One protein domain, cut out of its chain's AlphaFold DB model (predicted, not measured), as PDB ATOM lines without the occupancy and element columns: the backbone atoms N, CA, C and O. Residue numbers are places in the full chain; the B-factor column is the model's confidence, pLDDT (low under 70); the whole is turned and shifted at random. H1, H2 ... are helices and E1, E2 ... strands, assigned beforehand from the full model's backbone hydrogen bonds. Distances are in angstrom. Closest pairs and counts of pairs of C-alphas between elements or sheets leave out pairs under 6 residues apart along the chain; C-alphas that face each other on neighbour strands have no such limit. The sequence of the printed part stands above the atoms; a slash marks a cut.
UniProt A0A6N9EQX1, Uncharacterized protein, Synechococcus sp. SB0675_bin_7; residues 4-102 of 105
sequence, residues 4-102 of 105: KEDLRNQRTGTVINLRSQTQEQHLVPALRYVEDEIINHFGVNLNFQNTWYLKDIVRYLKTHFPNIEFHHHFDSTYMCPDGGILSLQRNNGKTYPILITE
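What this domain is: This is residues 4 to 102 of the 105 residues of an uncharacterized protein of Synechococcus sp. SB0675_bin_7 (UniProt A0A6N9EQX1). A long helix, H2, has its later part over one face of a small, strongly twisted sheet, E1 E2 E3, while H3 lies away from the sheet on the side opposite to H2. Residues 4 to 19, with H1 and the first part of H2, stick out as a free arm. The printed part has 99 residues, with three named helices and three named strands in the order H1 H2 E1 H3 E2 E3; the sheet's order is E1 - E2 - E3, all antiparallel, and the class is mixed, helices and strands. The whole is loose, with a radius of gyration of the C-alphas of 17.4 A, and flat, spanning 45 by 40 by 17 A.

Where its parts are: H1 is residues 4 to 9, beginning at C-alpha 4, (314.872, 247.906, 245.105). H2, residues 15 to 42, is 40.6 A long and ends at C-alpha 42, (281.088, 277.676, 233.108). E1 is residues 45 to 49, and H3, residues 54 to 64, is 15.5 A long. E2 is residues 85 to 89; E3, residues 95 to 100, ends at C-alpha 100, (297.310, 267.415, 232.408).

How they stand to each other: E2 is the inner strand; N 47 and O 87 are 2.8 A apart across E1 and E2, and N 88 and O 96 2.8 A across the hairpin E2 and E3, both within hydrogen-bond range. H2 is on the sheet at a height of 10.6 A, over E2 and only just over E1, where 3 of its C-alphas fall; it runs along the strands, at 15 degrees to E2 on the local plane. This makes two layers, a helix on one face of a sheet. The closest C-alphas of H2 and E1, those of Ile 39 and Asn 45, are 7.0 A apart. H1 and H3 are not on the sheet, and H2 and H3 are apart. Residues 52 to 53 pair antiparallel with residues 78 to 79. Every O i to N i+4 pair is within hydrogen-bond range in H1 and H3, and 22 of 24 in H2.

The domain as a whole: The C-alphas farthest apart, of Asp 6 and His 41, are 49.2 A apart. The printed part has no cut; the link H3 to E2, 20 residues, is long. Residues 4 to 26 have pLDDT under 70.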
ATOM      1  N   LYS A   4     315.974 246.931 245.195       52.59
ATOM      2  CA  LYS A   4     314.872 247.906 245.105       52.59
ATOM      3  C   LYS A   4     314.595 248.613 246.434       52.59
ATOM      4  O   LYS A   4     314.219 249.779 246.429       52.59
ATOM      5  N   GLU A   5     314.791 247.918 247.553       53.41
ATOM      6  CA  GLU A   5     314.606 248.474 248.898       53.41
ATOM      7  C   GLU A   5     315.766 249.399 249.284       53.41
ATOM      8  O   GLU A   5     315.521 250.510 249.750       53.41
ATOM      9  N   ASP A   6     317.007 249.039 248.947       52.81
ATOM     10  CA  ASP A   6     318.183 249.878 249.221       52.81
ATOM     11  C   ASP A   6     318.197 251.184 248.412       52.81
ATOM     12  O   ASP A   6     318.501 252.248 248.954       52.81
ATOM     13  N   LEU A   7     317.761 251.150 247.145       55.28
ATOM     14  CA  LEU A   7     317.575 252.362 246.330       55.28
ATOM     15  C   LEU A   7     316.461 253.271 246.870       55.28
ATOM     16  O   LEU A   7     316.489 254.484 246.654       55.28
ATOM     17  N   ARG A   8     315.472 252.698 247.566       53.34
ATOM     18  CA  ARG A   8     314.387 253.452 248.203       53.34
ATOM     19  C   ARG A   8     314.881 254.117 249.488       53.34
ATOM     20  O   ARG A   8     314.588 255.290 249.693       53.34
ATOM     21  N   ASN A   9     315.703 253.416 250.270       52.22
ATOM     22  CA  ASN A   9     316.317 253.929 251.496       52.22
ATOM     23  C   ASN A   9     317.354 255.037 251.233       52.22
ATOM     24  O   ASN A   9     317.399 256.004 251.985       52.22
ATOM     25  N   GLN A  10     318.124 254.964 250.139       49.97
ATOM     26  CA  GLN A  10     319.070 256.026 249.749       49.97
ATOM     27  C   GLN A  10     318.399 257.336 249.295       49.97
ATOM     28  O   GLN A  10     319.046 258.384 249.258       49.97
ATOM     29  N   ARG A  11     317.107 257.302 248.942       46.66
ATOM     30  CA  ARG A  11     316.343 258.485 248.511       46.66
ATOM     31  C   ARG A  11     315.598 259.167 249.657       46.66
ATOM     32  O   ARG A  11     315.194 260.319 249.517       46.66
ATOM     33  N   THR A  12     315.416 258.516 250.799       40.97
ATOM     34  CA  THR A  12     314.693 259.095 251.936       40.97
ATOM     35  C   THR A  12     315.519 260.232 252.556       40.97
ATOM     36  O   THR A  12     316.460 259.987 253.300       40.97
ATOM     37  N   GLY A  13     315.197 261.485 252.209       48.84
ATOM     38  CA  GLY A  13     315.858 262.691 252.735       48.84
ATOM     39  C   GLY A  13     316.790 263.441 251.772       48.84
ATOM     40  O   GLY A  13     317.435 264.399 252.189       48.84
ATOM     41  N   THR A  14     316.876 263.067 250.491       45.59
ATOM     42  CA  THR A  14     317.655 263.850 249.511       45.59
ATOM     43  C   THR A  14     316.945 265.163 249.157       45.59
ATOM     44  O   THR A  14     315.720 265.208 249.063       45.59
ATOM     45  N   VAL A  15     317.713 266.225 248.882       48.97
ATOM     46  CA  VAL A  15     317.231 267.565 248.466       48.97
ATOM     47  C   VAL A  15     316.213 267.509 247.314       48.97
ATOM     48  O   VAL A  15     315.324 268.349 247.238       48.97
ATOM     49  N   ILE A  16     316.295 266.487 246.455       43.78
ATOM     50  CA  ILE A  16     315.338 266.226 245.368       43.78
ATOM     51  C   ILE A  16     313.927 265.971 245.921       43.78
ATOM     52  O   ILE A  16     312.985 266.603 245.465       43.78
ATOM     53  N   ASN A  17     313.783 265.134 246.954       39.03
ATOM     54  CA  ASN A  17     312.485 264.849 247.573       39.03
ATOM     55  C   ASN A  17     311.913 266.061 248.319       39.03
ATOM     56  O   ASN A  17     310.706 266.283 248.286       39.03
ATOM     57  N   LEU A  18     312.773 266.867 248.951       47.16
ATOM     58  CA  LEU A  18     312.365 268.130 249.577       47.16
ATOM     59  C   LEU A  18     311.857 269.133 248.530       47.16
ATOM     60  O   LEU A  18     310.823 269.760 248.734       47.16
ATOM     61  N   ARG A  19     312.539 269.247 247.383       47.97
ATOM     62  CA  ARG A  19     312.156 270.161 246.298       47.97
ATOM     63  C   ARG A  19     310.887 269.705 245.570       47.97
ATOM     64  O   ARG A  19     310.043 270.552 245.294       47.97
ATOM     65  N   SER A  20     310.724 268.400 245.333       51.81
ATOM     66  CA  SER A  20     309.476 267.814 244.823       51.81
ATOM     67  C   SER A  20     308.304 268.090 245.766       51.81
ATOM     68  O   SER A  20     307.279 268.577 245.307       51.81
ATOM     69  N   GLN A  21     308.476 267.919 247.084       54.12
ATOM     70  CA  GLN A  21     307.432 268.264 248.062       54.12
ATOM     71  C   GLN A  21     307.050 269.748 248.030       54.12
ATOM     72  O   GLN A  21     305.868 270.079 248.068       54.12
ATOM     73  N   THR A  22     308.020 270.665 247.955       57.84
ATOM     74  CA  THR A  22     307.712 272.105 247.883       57.84
ATOM     75  C   THR A  22     307.042 272.484 246.557       57.84
ATOM     76  O   THR A  22     306.167 273.344 246.529       57.84
ATOM     77  N   GLN A  23     307.404 271.846 245.442       53.75
ATOM     78  CA  GLN A  23     306.772 272.099 244.142       53.75
ATOM     79  C   GLN A  23     305.351 271.528 244.068       53.75
ATOM     80  O   GLN A  23     304.451 272.230 243.607       53.75
ATOM     81  N   GLU A  24     305.119 270.328 244.606       58.88
ATOM     82  CA  GLU A  24     303.773 269.777 244.814       58.88
ATOM     83  C   GLU A  24     302.908 270.742 245.646       58.88
ATOM     84  O   GLU A  24     301.751 270.993 245.304       58.88
ATOM     85  N   GLN A  25     303.481 271.374 246.680       61.91
ATOM     86  CA  GLN A  25     302.783 272.373 247.501       61.91
ATOM     87  C   GLN A  25     302.366 273.637 246.735       61.91
ATOM     88  O   GLN A  25     301.369 274.246 247.111       61.91
ATOM     89  N   HIS A  26     303.085 274.046 245.685       67.44
ATOM     90  CA  HIS A  26     302.714 275.211 244.867       67.44
ATOM     91  C   HIS A  26     301.753 274.865 243.726       67.44
ATOM     92  O   HIS A  26     300.934 275.697 243.329       67.44
ATOM     93  N   LEU A  27     301.822 273.635 243.222       75.25
ATOM     94  CA  LEU A  27     300.986 273.160 242.126       75.25
ATOM     95  C   LEU A  27     299.526 272.973 242.559       75.25
ATOM     96  O   LEU A  27     298.612 273.338 241.824       75.25
ATOM     97  N   VAL A  28     299.304 272.466 243.776       73.12
ATOM     98  CA  VAL A  28     297.956 272.228 244.315       73.12
ATOM     99  C   VAL A  28     297.123 273.521 244.422       73.12
ATOM    100  O   VAL A  28     295.991 273.524 243.936       73.12
ATOM    101  N   PRO A  29     297.628 274.637 244.988       80.06
ATOM    102  CA  PRO A  29     296.921 275.918 244.989       80.06
ATOM    103  C   PRO A  29     296.610 276.450 243.589       80.06
ATOM    104  O   PRO A  29     295.516 276.959 243.366       80.06
ATOM    105  N   ALA A  30     297.546 276.315 242.644       84.56
ATOM    106  CA  ALA A  30     297.340 276.769 241.272       84.56
ATOM    107  C   ALA A  30     296.245 275.956 240.566       84.56
ATOM    108  O   ALA A  30     295.385 276.530 239.902       84.56
ATOM    109  N   LEU A  31     296.236 274.633 240.751       84.31
ATOM    110  CA  LEU A  31     295.208 273.762 240.189       84.31
ATOM    111  C   LEU A  31     293.826 274.072 240.779       84.31
ATOM    112  O   LEU A  31     292.864 274.172 240.026       84.31
ATOM    113  N   ARG A  32     293.742 274.293 242.098       84.31
ATOM    114  CA  ARG A  32     292.495 274.700 242.765       84.31
ATOM    115  C   ARG A  32     291.969 276.027 242.238       84.31
ATOM    116  O   ARG A  32     290.788 276.133 241.953       84.31
ATOM    117  N   TYR A  33     292.848 277.011 242.047       88.88
ATOM    118  CA  TYR A  33     292.455 278.289 241.461       88.88
ATOM    119  C   TYR A  33     291.867 278.108 240.054       88.88
ATOM    120  O   TYR A  33     290.818 278.664 239.741       88.88
ATOM    121  N   VAL A  34     292.503 277.284 239.217       89.06
ATOM    122  CA  VAL A  34     291.996 276.974 237.872       89.06
ATOM    123  C   VAL A  34     290.664 276.219 237.930       89.06
ATOM    124  O   VAL A  34     289.765 276.515 237.146       89.06
ATOM    125  N   GLU A  35     290.522 275.263 238.847       88.75
ATOM    126  CA  GLU A  35     289.280 274.520 239.071       88.75
ATOM    127  C   GLU A  35     288.131 275.468 239.443       88.75
ATOM    128  O   GLU A  35     287.086 275.447 238.787       88.75
ATOM    129  N   ASP A  36     288.358 276.351 240.416       89.00
ATOM    130  CA  ASP A  36     287.380 277.333 240.885       89.00
ATOM    131  C   ASP A  36     286.973 278.305 239.767       89.00
ATOM    132  O   ASP A  36     285.783 278.541 239.560       89.00
ATOM    133  N   GLU A  37     287.928 278.841 239.003       93.19
ATOM    134  CA  GLU A  37     287.640 279.732 237.867       93.19
ATOM    135  C   GLU A  37     286.790 279.031 236.797       93.19
ATOM    136  O   GLU A  37     285.812 279.597 236.303       93.19
ATOM    137  N   ILE A  38     287.100 277.773 236.464       90.31
ATOM    138  CA  ILE A  38     286.337 277.013 235.465       90.31
ATOM    139  C   ILE A  38     284.918 276.715 235.970       90.31
ATOM    140  O   ILE A  38     283.955 276.861 235.210       90.31
ATOM    141  N   ILE A  39     284.765 276.321 237.236       90.12
ATOM    142  CA  ILE A  39     283.449 276.049 237.832       90.12
ATOM    143  C   ILE A  39     282.618 277.333 237.881       90.12
ATOM    144  O   ILE A  39     281.470 277.329 237.437       90.12
ATOM    145  N   ASN A  40     283.198 278.434 238.358       92.06
ATOM    146  CA  ASN A  40     282.497 279.708 238.502       92.06
ATOM    147  C   ASN A  40     282.096 280.304 237.151       92.06
ATOM    148  O   ASN A  40     281.016 280.884 237.031       92.06
ATOM    149  N   HIS A  41     282.937 280.155 236.127       94.44
ATOM    150  CA  HIS A  41     282.674 280.739 234.817       94.44
ATOM    151  C   HIS A  41     281.719 279.896 233.961       94.44
ATOM    152  O   HIS A  41     280.892 280.452 233.238       94.44
ATOM    153  N   PHE A  42     281.816 278.564 234.024       91.06
ATOM    154  CA  PHE A  42     281.088 277.676 233.108       91.06
ATOM    155  C   PHE A  42     280.006 276.816 233.776       91.06
ATOM    156  O   PHE A  42     279.205 276.211 233.062       91.06
ATOM    157  N   GLY A  43     279.957 276.734 235.110       89.31
ATOM    158  CA  GLY A  43     278.972 275.918 235.834       89.31
ATOM    159  C   GLY A  43     279.071 274.421 235.517       89.31
ATOM    160  O   GLY A  43     278.056 273.728 235.438       89.31
ATOM    161  N   VAL A  44     280.285 273.930 235.258       89.75
ATOM    162  CA  VAL A  44     280.561 272.547 234.844       89.75
ATOM    163  C   VAL A  44     281.036 271.690 236.009       89.75
ATOM    164  O   VAL A  44     281.643 272.183 236.953       89.75
ATOM    165  N   ASN A  45     280.821 270.378 235.903       88.38
ATOM    166  CA  ASN A  45     281.392 269.419 236.840       88.38
ATOM    167  C   ASN A  45     282.797 269.020 236.394       88.38
ATOM    168  O   ASN A  45     283.010 268.634 235.238       88.38
ATOM    169  N   LEU A  46     283.735 269.075 237.332       91.06
ATOM    170  CA  LEU A  46     285.116 268.670 237.134       91.06
ATOM    171  C   LEU A  46     285.428 267.419 237.952       91.06
ATOM    172  O   LEU A  46     284.857 267.177 239.011       91.06
ATOM    173  N   ASN A  47     286.322 266.598 237.418       89.38
ATOM    174  CA  ASN A  47     286.801 265.383 238.053       89.38
ATOM    175  C   ASN A  47     288.324 265.347 237.970       89.38
ATOM    176  O   ASN A  47     288.895 265.323 236.875       89.38
ATOM    177  N   PHE A  48     288.955 265.314 239.137       88.56
ATOM    178  CA  PHE A  48     290.398 265.251 239.290       88.56
ATOM    179  C   PHE A  48     290.864 263.816 239.552       88.56
ATOM    180  O   PHE A  48     290.311 263.115 240.402       88.56
ATOM    181  N   GLN A  49     291.885 263.369 238.823       87.00
ATOM    182  CA  GLN A  49     292.491 262.049 238.989       87.00
ATOM    183  C   GLN A  49     294.011 262.134 238.871       87.00
ATOM    184  O   GLN A  49     294.537 262.695 237.918       87.00
ATOM    185  N   ASN A  50     294.726 261.493 239.795       86.12
ATOM    186  CA  ASN A  50     296.191 261.425 239.743       86.12
ATOM    187  C   ASN A  50     296.715 260.339 238.805       86.12
ATOM    188  O   ASN A  50     297.900 260.300 238.506       86.12
ATOM    189  N   THR A  51     295.867 259.409 238.372       89.75
ATOM    190  CA  THR A  51     296.310 258.202 237.676       89.75
ATOM    191  C   THR A  51     295.410 257.904 236.495       89.75
ATOM    192  O   THR A  51     294.188 257.952 236.617       89.75
ATOM    193  N   TRP A  52     296.017 257.522 235.372       91.44
ATOM    194  CA  TRP A  52     295.299 257.096 234.178       91.44
ATOM    195  C   TRP A  52     295.914 255.828 233.593       91.44
ATOM    196  O   TRP A  52     297.071 255.815 233.174       91.44
ATOM    197  N   TYR A  53     295.148 254.737 233.567       92.25
ATOM    198  CA  TYR A  53     295.632 253.460 233.050       92.25
ATOM    199  C   TYR A  53     295.751 253.468 231.526       92.25
ATOM    200  O   TYR A  53     294.814 253.835 230.812       92.25
ATOM    201  N   LEU A  54     296.878 252.962 231.014       92.62
ATOM    202  CA  LEU A  54     297.127 252.893 229.571       92.62
ATOM    203  C   LEU A  54     296.093 252.020 228.857       92.62
ATOM    204  O   LEU A  54     295.695 252.348 227.743       92.62
ATOM    205  N   LYS A  55     295.604 250.954 229.500       93.44
ATOM    206  CA  LYS A  55     294.553 250.093 228.933       93.44
ATOM    207  C   LYS A  55     293.280 250.871 228.582       93.44
ATOM    208  O   LYS A  55     292.616 250.547 227.600       93.44
ATOM    209  N   ASP A  56     292.937 251.892 229.370       91.00
ATOM    210  CA  ASP A  56     291.720 252.679 229.166       91.00
ATOM    211  C   ASP A  56     291.909 253.659 228.003       91.00
ATOM    212  O   ASP A  56     291.020 253.798 227.162       91.00
ATOM    213  N   ILE A  57     293.107 254.240 227.889       90.50
ATOM    214  CA  ILE A  57     293.513 255.071 226.747       90.50
ATOM    215  C   ILE A  57     293.516 254.242 225.462       90.50
ATOM    216  O   ILE A  57     292.907 254.634 224.470       90.50
ATOM    217  N   VAL A  58     294.141 253.064 225.482       93.00
ATOM    218  CA  VAL A  58     294.186 252.147 224.337       93.00
ATOM    219  C   VAL A  58     292.781 251.709 223.926       93.00
ATOM    220  O   VAL A  58     292.480 251.681 222.733       93.00
ATOM    221  N   ARG A  59     291.892 251.408 224.883       92.25
ATOM    222  CA  ARG A  59     290.490 251.074 224.588       92.25
ATOM    223  C   ARG A  59     289.792 252.220 223.858       92.25
ATOM    224  O   ARG A  59     289.131 251.972 222.854       92.25
ATOM    225  N   TYR A  60     289.965 253.454 224.331       90.69
ATOM    226  CA  TYR A  60     289.423 254.638 223.667       90.69
ATOM    227  C   TYR A  60     289.997 254.795 222.250       90.69
ATOM    228  O   TYR A  60     289.237 254.871 221.286       90.69
ATOM    229  N   LEU A  61     291.320 254.736 222.087       92.50
ATOM    230  CA  LEU A  61     291.975 254.873 220.783       92.50
ATOM    231  C   LEU A  61     291.517 253.808 219.778       92.50
ATOM    232  O   LEU A  61     291.210 254.153 218.639       92.50
ATOM    233  N   LYS A  62     291.358 252.549 220.200       94.31
ATOM    234  CA  LYS A  62     290.844 251.464 219.345       94.31
ATOM    235  C   LYS A  62     289.432 251.727 218.819       94.31
ATOM    236  O   LYS A  62     289.133 251.351 217.690       94.31
ATOM    237  N   THR A  63     288.570 252.389 219.597       92.38
ATOM    238  CA  THR A  63     287.220 252.756 219.125       92.38
ATOM    239  C   THR A  63     287.225 253.858 218.067       92.38
ATOM    240  O   THR A  63     286.318 253.903 217.242       92.38
ATOM    241  N   HIS A  64     288.244 254.720 218.064       92.81
ATOM    242  CA  HIS A  64     288.353 255.849 217.135       92.81
ATOM    243  C   HIS A  64     289.239 255.556 215.920       92.81
ATOM    244  O   HIS A  64     289.040 256.146 214.860       92.81
ATOM    245  N   PHE A  65     290.183 254.625 216.050       94.50
ATOM    246  CA  PHE A  65     291.143 254.258 215.013       94.50
ATOM    247  C   PHE A  65     291.219 252.728 214.872       94.50
ATOM    248  O   PHE A  65     292.240 252.130 215.209       94.50
ATOM    249  N   PRO A  66     290.157 252.069 214.370       91.75
ATOM    250  CA  PRO A  66     290.075 250.604 214.331       91.75
ATOM    251  C   PRO A  66     291.132 249.946 213.431       91.75
ATOM    252  O   PRO A  66     291.425 248.768 213.591       91.75
ATOM    253  N   ASN A  67     291.719 250.710 212.505       94.44
ATOM    254  CA  ASN A  67     292.729 250.232 211.560       94.44
ATOM    255  C   ASN A  67     294.169 250.396 212.077       94.44
ATOM    256  O   ASN A  67     295.109 250.065 211.359       94.44
ATOM    257  N   ILE A  68     294.353 250.951 213.279       94.50
ATOM    258  CA  ILE A  68     295.666 251.133 213.900       94.50
ATOM    259  C   ILE A  68     295.809 250.114 215.027       94.50
ATOM    260  O   ILE A  68     294.934 249.978 215.886       94.50
ATOM    261  N   GLU A  69     296.930 249.399 215.037       92.31
ATOM    262  CA  GLU A  69     297.246 248.471 216.112       92.31
ATOM    263  C   GLU A  69     297.792 249.236 217.327       92.31
ATOM    264  O   GLU A  69     298.751 250.000 217.230       92.31
ATOM    265  N   PHE A  70     297.161 249.043 218.488       92.69
ATOM    266  CA  PHE A  70     297.586 249.642 219.753       92.69
ATOM    267  C   PHE A  70     297.907 248.554 220.772       92.69
ATOM    268  O   PHE A  70     297.103 247.635 220.991       92.69
ATOM    269  N   HIS A  71     299.034 248.730 221.460       89.56
ATOM    270  CA  HIS A  71     299.540 247.806 222.466       89.56
ATOM    271  C   HIS A  71     299.803 248.518 223.792       89.56
ATOM    272  O   HIS A  71     300.293 249.644 223.830       89.56
ATOM    273  N   HIS A  72     299.544 247.811 224.886       88.69
ATOM    274  CA  HIS A  72     300.053 248.118 226.218       88.69
ATOM    275  C   HIS A  72     300.596 246.818 226.811       88.69
ATOM    276  O   HIS A  72     300.033 245.750 226.581       88.69
ATOM    277  N   HIS A  73     301.721 246.882 227.520       84.50
ATOM    278  CA  HIS A  73     302.418 245.666 227.946       84.50
ATOM    279  C   HIS A  73     301.754 244.994 229.157       84.50
ATOM    280  O   HIS A  73     301.651 243.771 229.198       84.50
ATOM    281  N   PHE A  74     301.254 245.786 230.113       91.62
ATOM    282  CA  PHE A  74     300.542 245.290 231.291       91.62
ATOM    283  C   PHE A  74     299.269 246.092 231.555       91.62
ATOM    284  O   PHE A  74     299.256 247.318 231.439       91.62
ATOM    285  N   ASP A  75     298.213 245.418 232.014       89.12
ATOM    286  CA  ASP A  75     296.954 246.067 232.415       89.12
ATOM    287  C   ASP A  75     297.095 246.967 233.653       89.12
ATOM    288  O   ASP A  75     296.217 247.786 233.938       89.12
ATOM    289  N   SER A  76     298.192 246.808 234.395       91.06
ATOM    290  CA  SER A  76     298.558 247.630 235.546       91.06
ATOM    291  C   SER A  76     299.407 248.846 235.176       91.06
ATOM    292  O   SER A  76     299.719 249.637 236.060       91.06
ATOM    293  N   THR A  77     299.801 249.022 233.909       91.31
ATOM    294  CA  THR A  77     300.561 250.206 233.495       91.31
ATOM    295  C   THR A  77     299.659 251.439 233.487       91.31
ATOM    296  O   THR A  77     298.572 251.436 232.900       91.31
ATOM    297  N   TYR A  78     300.130 252.512 234.114       92.00
ATOM    298  CA  TYR A  78     299.432 253.789 234.207       92.00
ATOM    299  C   TYR A  78     300.390 254.964 234.009       92.00
ATOM    300  O   TYR A  78     301.598 254.839 234.206       92.00
ATOM    301  N   MET A  79     299.827 256.110 233.639       89.75
ATOM    302  CA  MET A  79     300.465 257.415 233.764       89.75
ATOM    303  C   MET A  79     300.033 258.046 235.083       89.75
ATOM    304  O   MET A  79     298.865 257.951 235.463       89.75
ATOM    305  N   CYS A  80     300.976 258.684 235.768       89.25
ATOM    306  CA  CYS A  80     300.734 259.432 236.994       89.25
ATOM    307  C   CYS A  80     301.460 260.777 236.882       89.25
ATOM    308  O   CYS A  80     302.592 260.871 237.348       89.25
ATOM    309  N   PRO A  81     300.871 261.763 236.180       86.56
ATOM    310  CA  PRO A  81     301.454 263.096 236.064       86.56
ATOM    311  C   PRO A  81     301.566 263.748 237.441       86.56
ATOM    312  O   PRO A  81     300.655 263.581 238.258       86.56
ATOM    313  N   ASP A  82     302.633 264.506 237.690       82.94
ATOM    314  CA  ASP A  82     302.929 265.033 239.036       82.94
ATOM    315  C   ASP A  82     301.804 265.918 239.597       82.94
ATOM    316  O   ASP A  82     301.534 265.911 240.796       82.94
ATOM    317  N   GLY A  83     301.108 266.661 238.731       80.31
ATOM    318  CA  GLY A  83     299.951 267.469 239.126       80.31
ATOM    319  C   GLY A  83     298.598 266.838 238.875       80.31
ATOM    320  O   GLY A  83     297.581 267.483 239.110       80.31
ATOM    321  N   GLY A  84     298.573 265.609 238.370       87.56
ATOM    322  CA  GLY A  84     297.350 264.909 238.018       87.56
ATOM    323  C   GLY A  84     296.681 265.420 236.741       87.56
ATOM    324  O   GLY A  84     297.266 266.111 235.899       87.56
ATOM    325  N   ILE A  85     295.440 264.972 236.573       90.12
ATOM    326  CA  ILE A  85     294.624 265.129 235.375       90.12
ATOM    327  C   ILE A  85     293.266 265.675 235.800       90.12
ATOM    328  O   ILE A  85     292.528 265.028 236.545       90.12
ATOM    329  N   LEU A  86     292.910 266.844 235.279       91.75
ATOM    330  CA  LEU A  86     291.601 267.455 235.463       91.75
ATOM    331  C   LEU A  86     290.751 267.199 234.220       91.75
ATOM    332  O   LEU A  86     291.177 267.449 233.087       91.75
ATOM    333  N   SER A  87     289.543 266.686 234.428       91.94
ATOM    334  CA  SER A  87     288.609 266.338 233.358       91.94
ATOM    335  C   SER A  87     287.250 266.991 233.555       91.94
ATOM    336  O   SER A  87     286.744 267.035 234.671       91.94
ATOM    337  N   LEU A  88     286.605 267.395 232.462       92.44
ATOM    338  CA  LEU A  88     285.176 267.697 232.448       92.44
ATOM    339  C   LEU A  88     284.381 266.407 232.597       92.44
ATOM    340  O   LEU A  88     284.619 265.443 231.865       92.44
ATOM    341  N   GLN A  89     283.394 266.409 233.483       91.44
ATOM    342  CA  GLN A  89     282.470 265.300 233.652       91.44
ATOM    343  C   GLN A  89     281.121 265.641 233.017       91.44
ATOM    344  O   GLN A  89     280.434 266.577 233.423       91.44
ATOM    345  N   ARG A  90     280.706 264.852 232.021       88.69
ATOM    346  CA  ARG A  90     279.328 264.894 231.516       88.69
ATOM    347  C   ARG A  90     278.386 264.147 232.459       88.69
ATOM    348  O   ARG A  90     278.769 263.179 233.107       88.69
ATOM    349  N   ASN A  91     277.104 264.498 232.392       85.75
ATOM    350  CA  ASN A  91     276.022 263.850 233.150       85.75
ATOM    351  C   ASN A  91     275.906 262.333 232.905       85.75
ATOM    352  O   ASN A  91     275.345 261.617 233.722       85.75
ATOM    353  N   ASN A  92     276.434 261.826 231.785       86.31
ATOM    354  CA  ASN A  92     276.463 260.397 231.461       86.31
ATOM    355  C   ASN A  92     277.689 259.658 232.032       86.31
ATOM    356  O   ASN A  92     277.968 258.535 231.616       86.31
ATOM    357  N   GLY A  93     278.464 260.303 232.907       81.94
ATOM    358  CA  GLY A  93     279.673 259.748 233.512       81.94
ATOM    359  C   GLY A  93     280.905 259.755 232.606       81.94
ATOM    360  O   GLY A  93     281.979 259.369 233.061       81.94
ATOM    361  N   LYS A  94     280.802 260.205 231.344       87.00
ATOM    362  CA  LYS A  94     281.981 260.348 230.479       87.00
ATOM    363  C   LYS A  94     282.835 261.516 230.948       87.00
ATOM    364  O   LYS A  94     282.326 262.621 231.147       87.00
ATOM    365  N   THR A  95     284.130 261.263 231.057       89.12
ATOM    366  CA  THR A  95     285.135 262.258 231.406       89.12
ATOM    367  C   THR A  95     285.935 262.663 230.173       89.12
ATOM    368  O   THR A  95     286.237 261.836 229.311       89.12
ATOM    369  N   TYR A  96     286.256 263.949 230.081       90.31
ATOM    370  CA  TYR A  96     287.057 264.522 229.005       90.31
ATOM    371  C   TYR A  96     288.212 265.303 229.628       90.31
ATOM    372  O   TYR A  96     287.945 266.314 230.277       90.31
ATOM    373  N   PRO A  97     289.468 264.856 229.482       90.75
ATOM    374  CA  PRO A  97     290.605 265.562 230.058       90.75
ATOM    375  C   PRO A  97     290.724 266.954 229.432       90.75
ATOM    376  O   PRO A  97     290.684 267.096 228.210       90.75
ATOM    377  N   ILE A  98     290.868 267.970 230.279       92.69
ATOM    378  CA  ILE A  98     291.059 269.368 229.865       92.69
ATOM    379  C   ILE A  98     292.413 269.922 230.296       92.69
ATOM    380  O   ILE A  98     292.905 270.866 229.684       92.69
ATOM    381  N   LEU A  99     293.026 269.329 231.321       90.12
ATOM    382  CA  LEU A  99     294.328 269.739 231.821       90.12
ATOM    383  C   LEU A  99     295.090 268.517 232.338       90.12
ATOM    384  O   LEU A  99     294.560 267.717 233.107       90.12
ATOM    385  N   ILE A 100     296.341 268.387 231.901       90.31
ATOM    386  CA  ILE A 100     297.310 267.415 232.408       90.31
ATOM    387  C   ILE A 100     298.520 268.221 232.855       90.31
ATOM    388  O   ILE A 100     299.111 268.943 232.051       90.31
ATOM    389  N   THR A 101     298.863 268.120 234.131       87.31
ATOM    390  CA  THR A 101     299.941 268.910 234.737       87.31
ATOM    391  C   THR A 101     301.116 268.025 235.107       87.31
ATOM    392  O   THR A 101     300.952 267.008 235.773       87.31
ATOM    393  N   GLU A 102     302.302 268.451 234.693       86.44
ATOM    394  CA  GLU A 102     303.573 267.767 234.908       86.44
ATOM    395  C   GLU A 102     304.603 268.805 235.355       86.44
ATOM    396  O   GLU A 102     304.632 269.913 234.806       86.44
TER     397      GLU A 102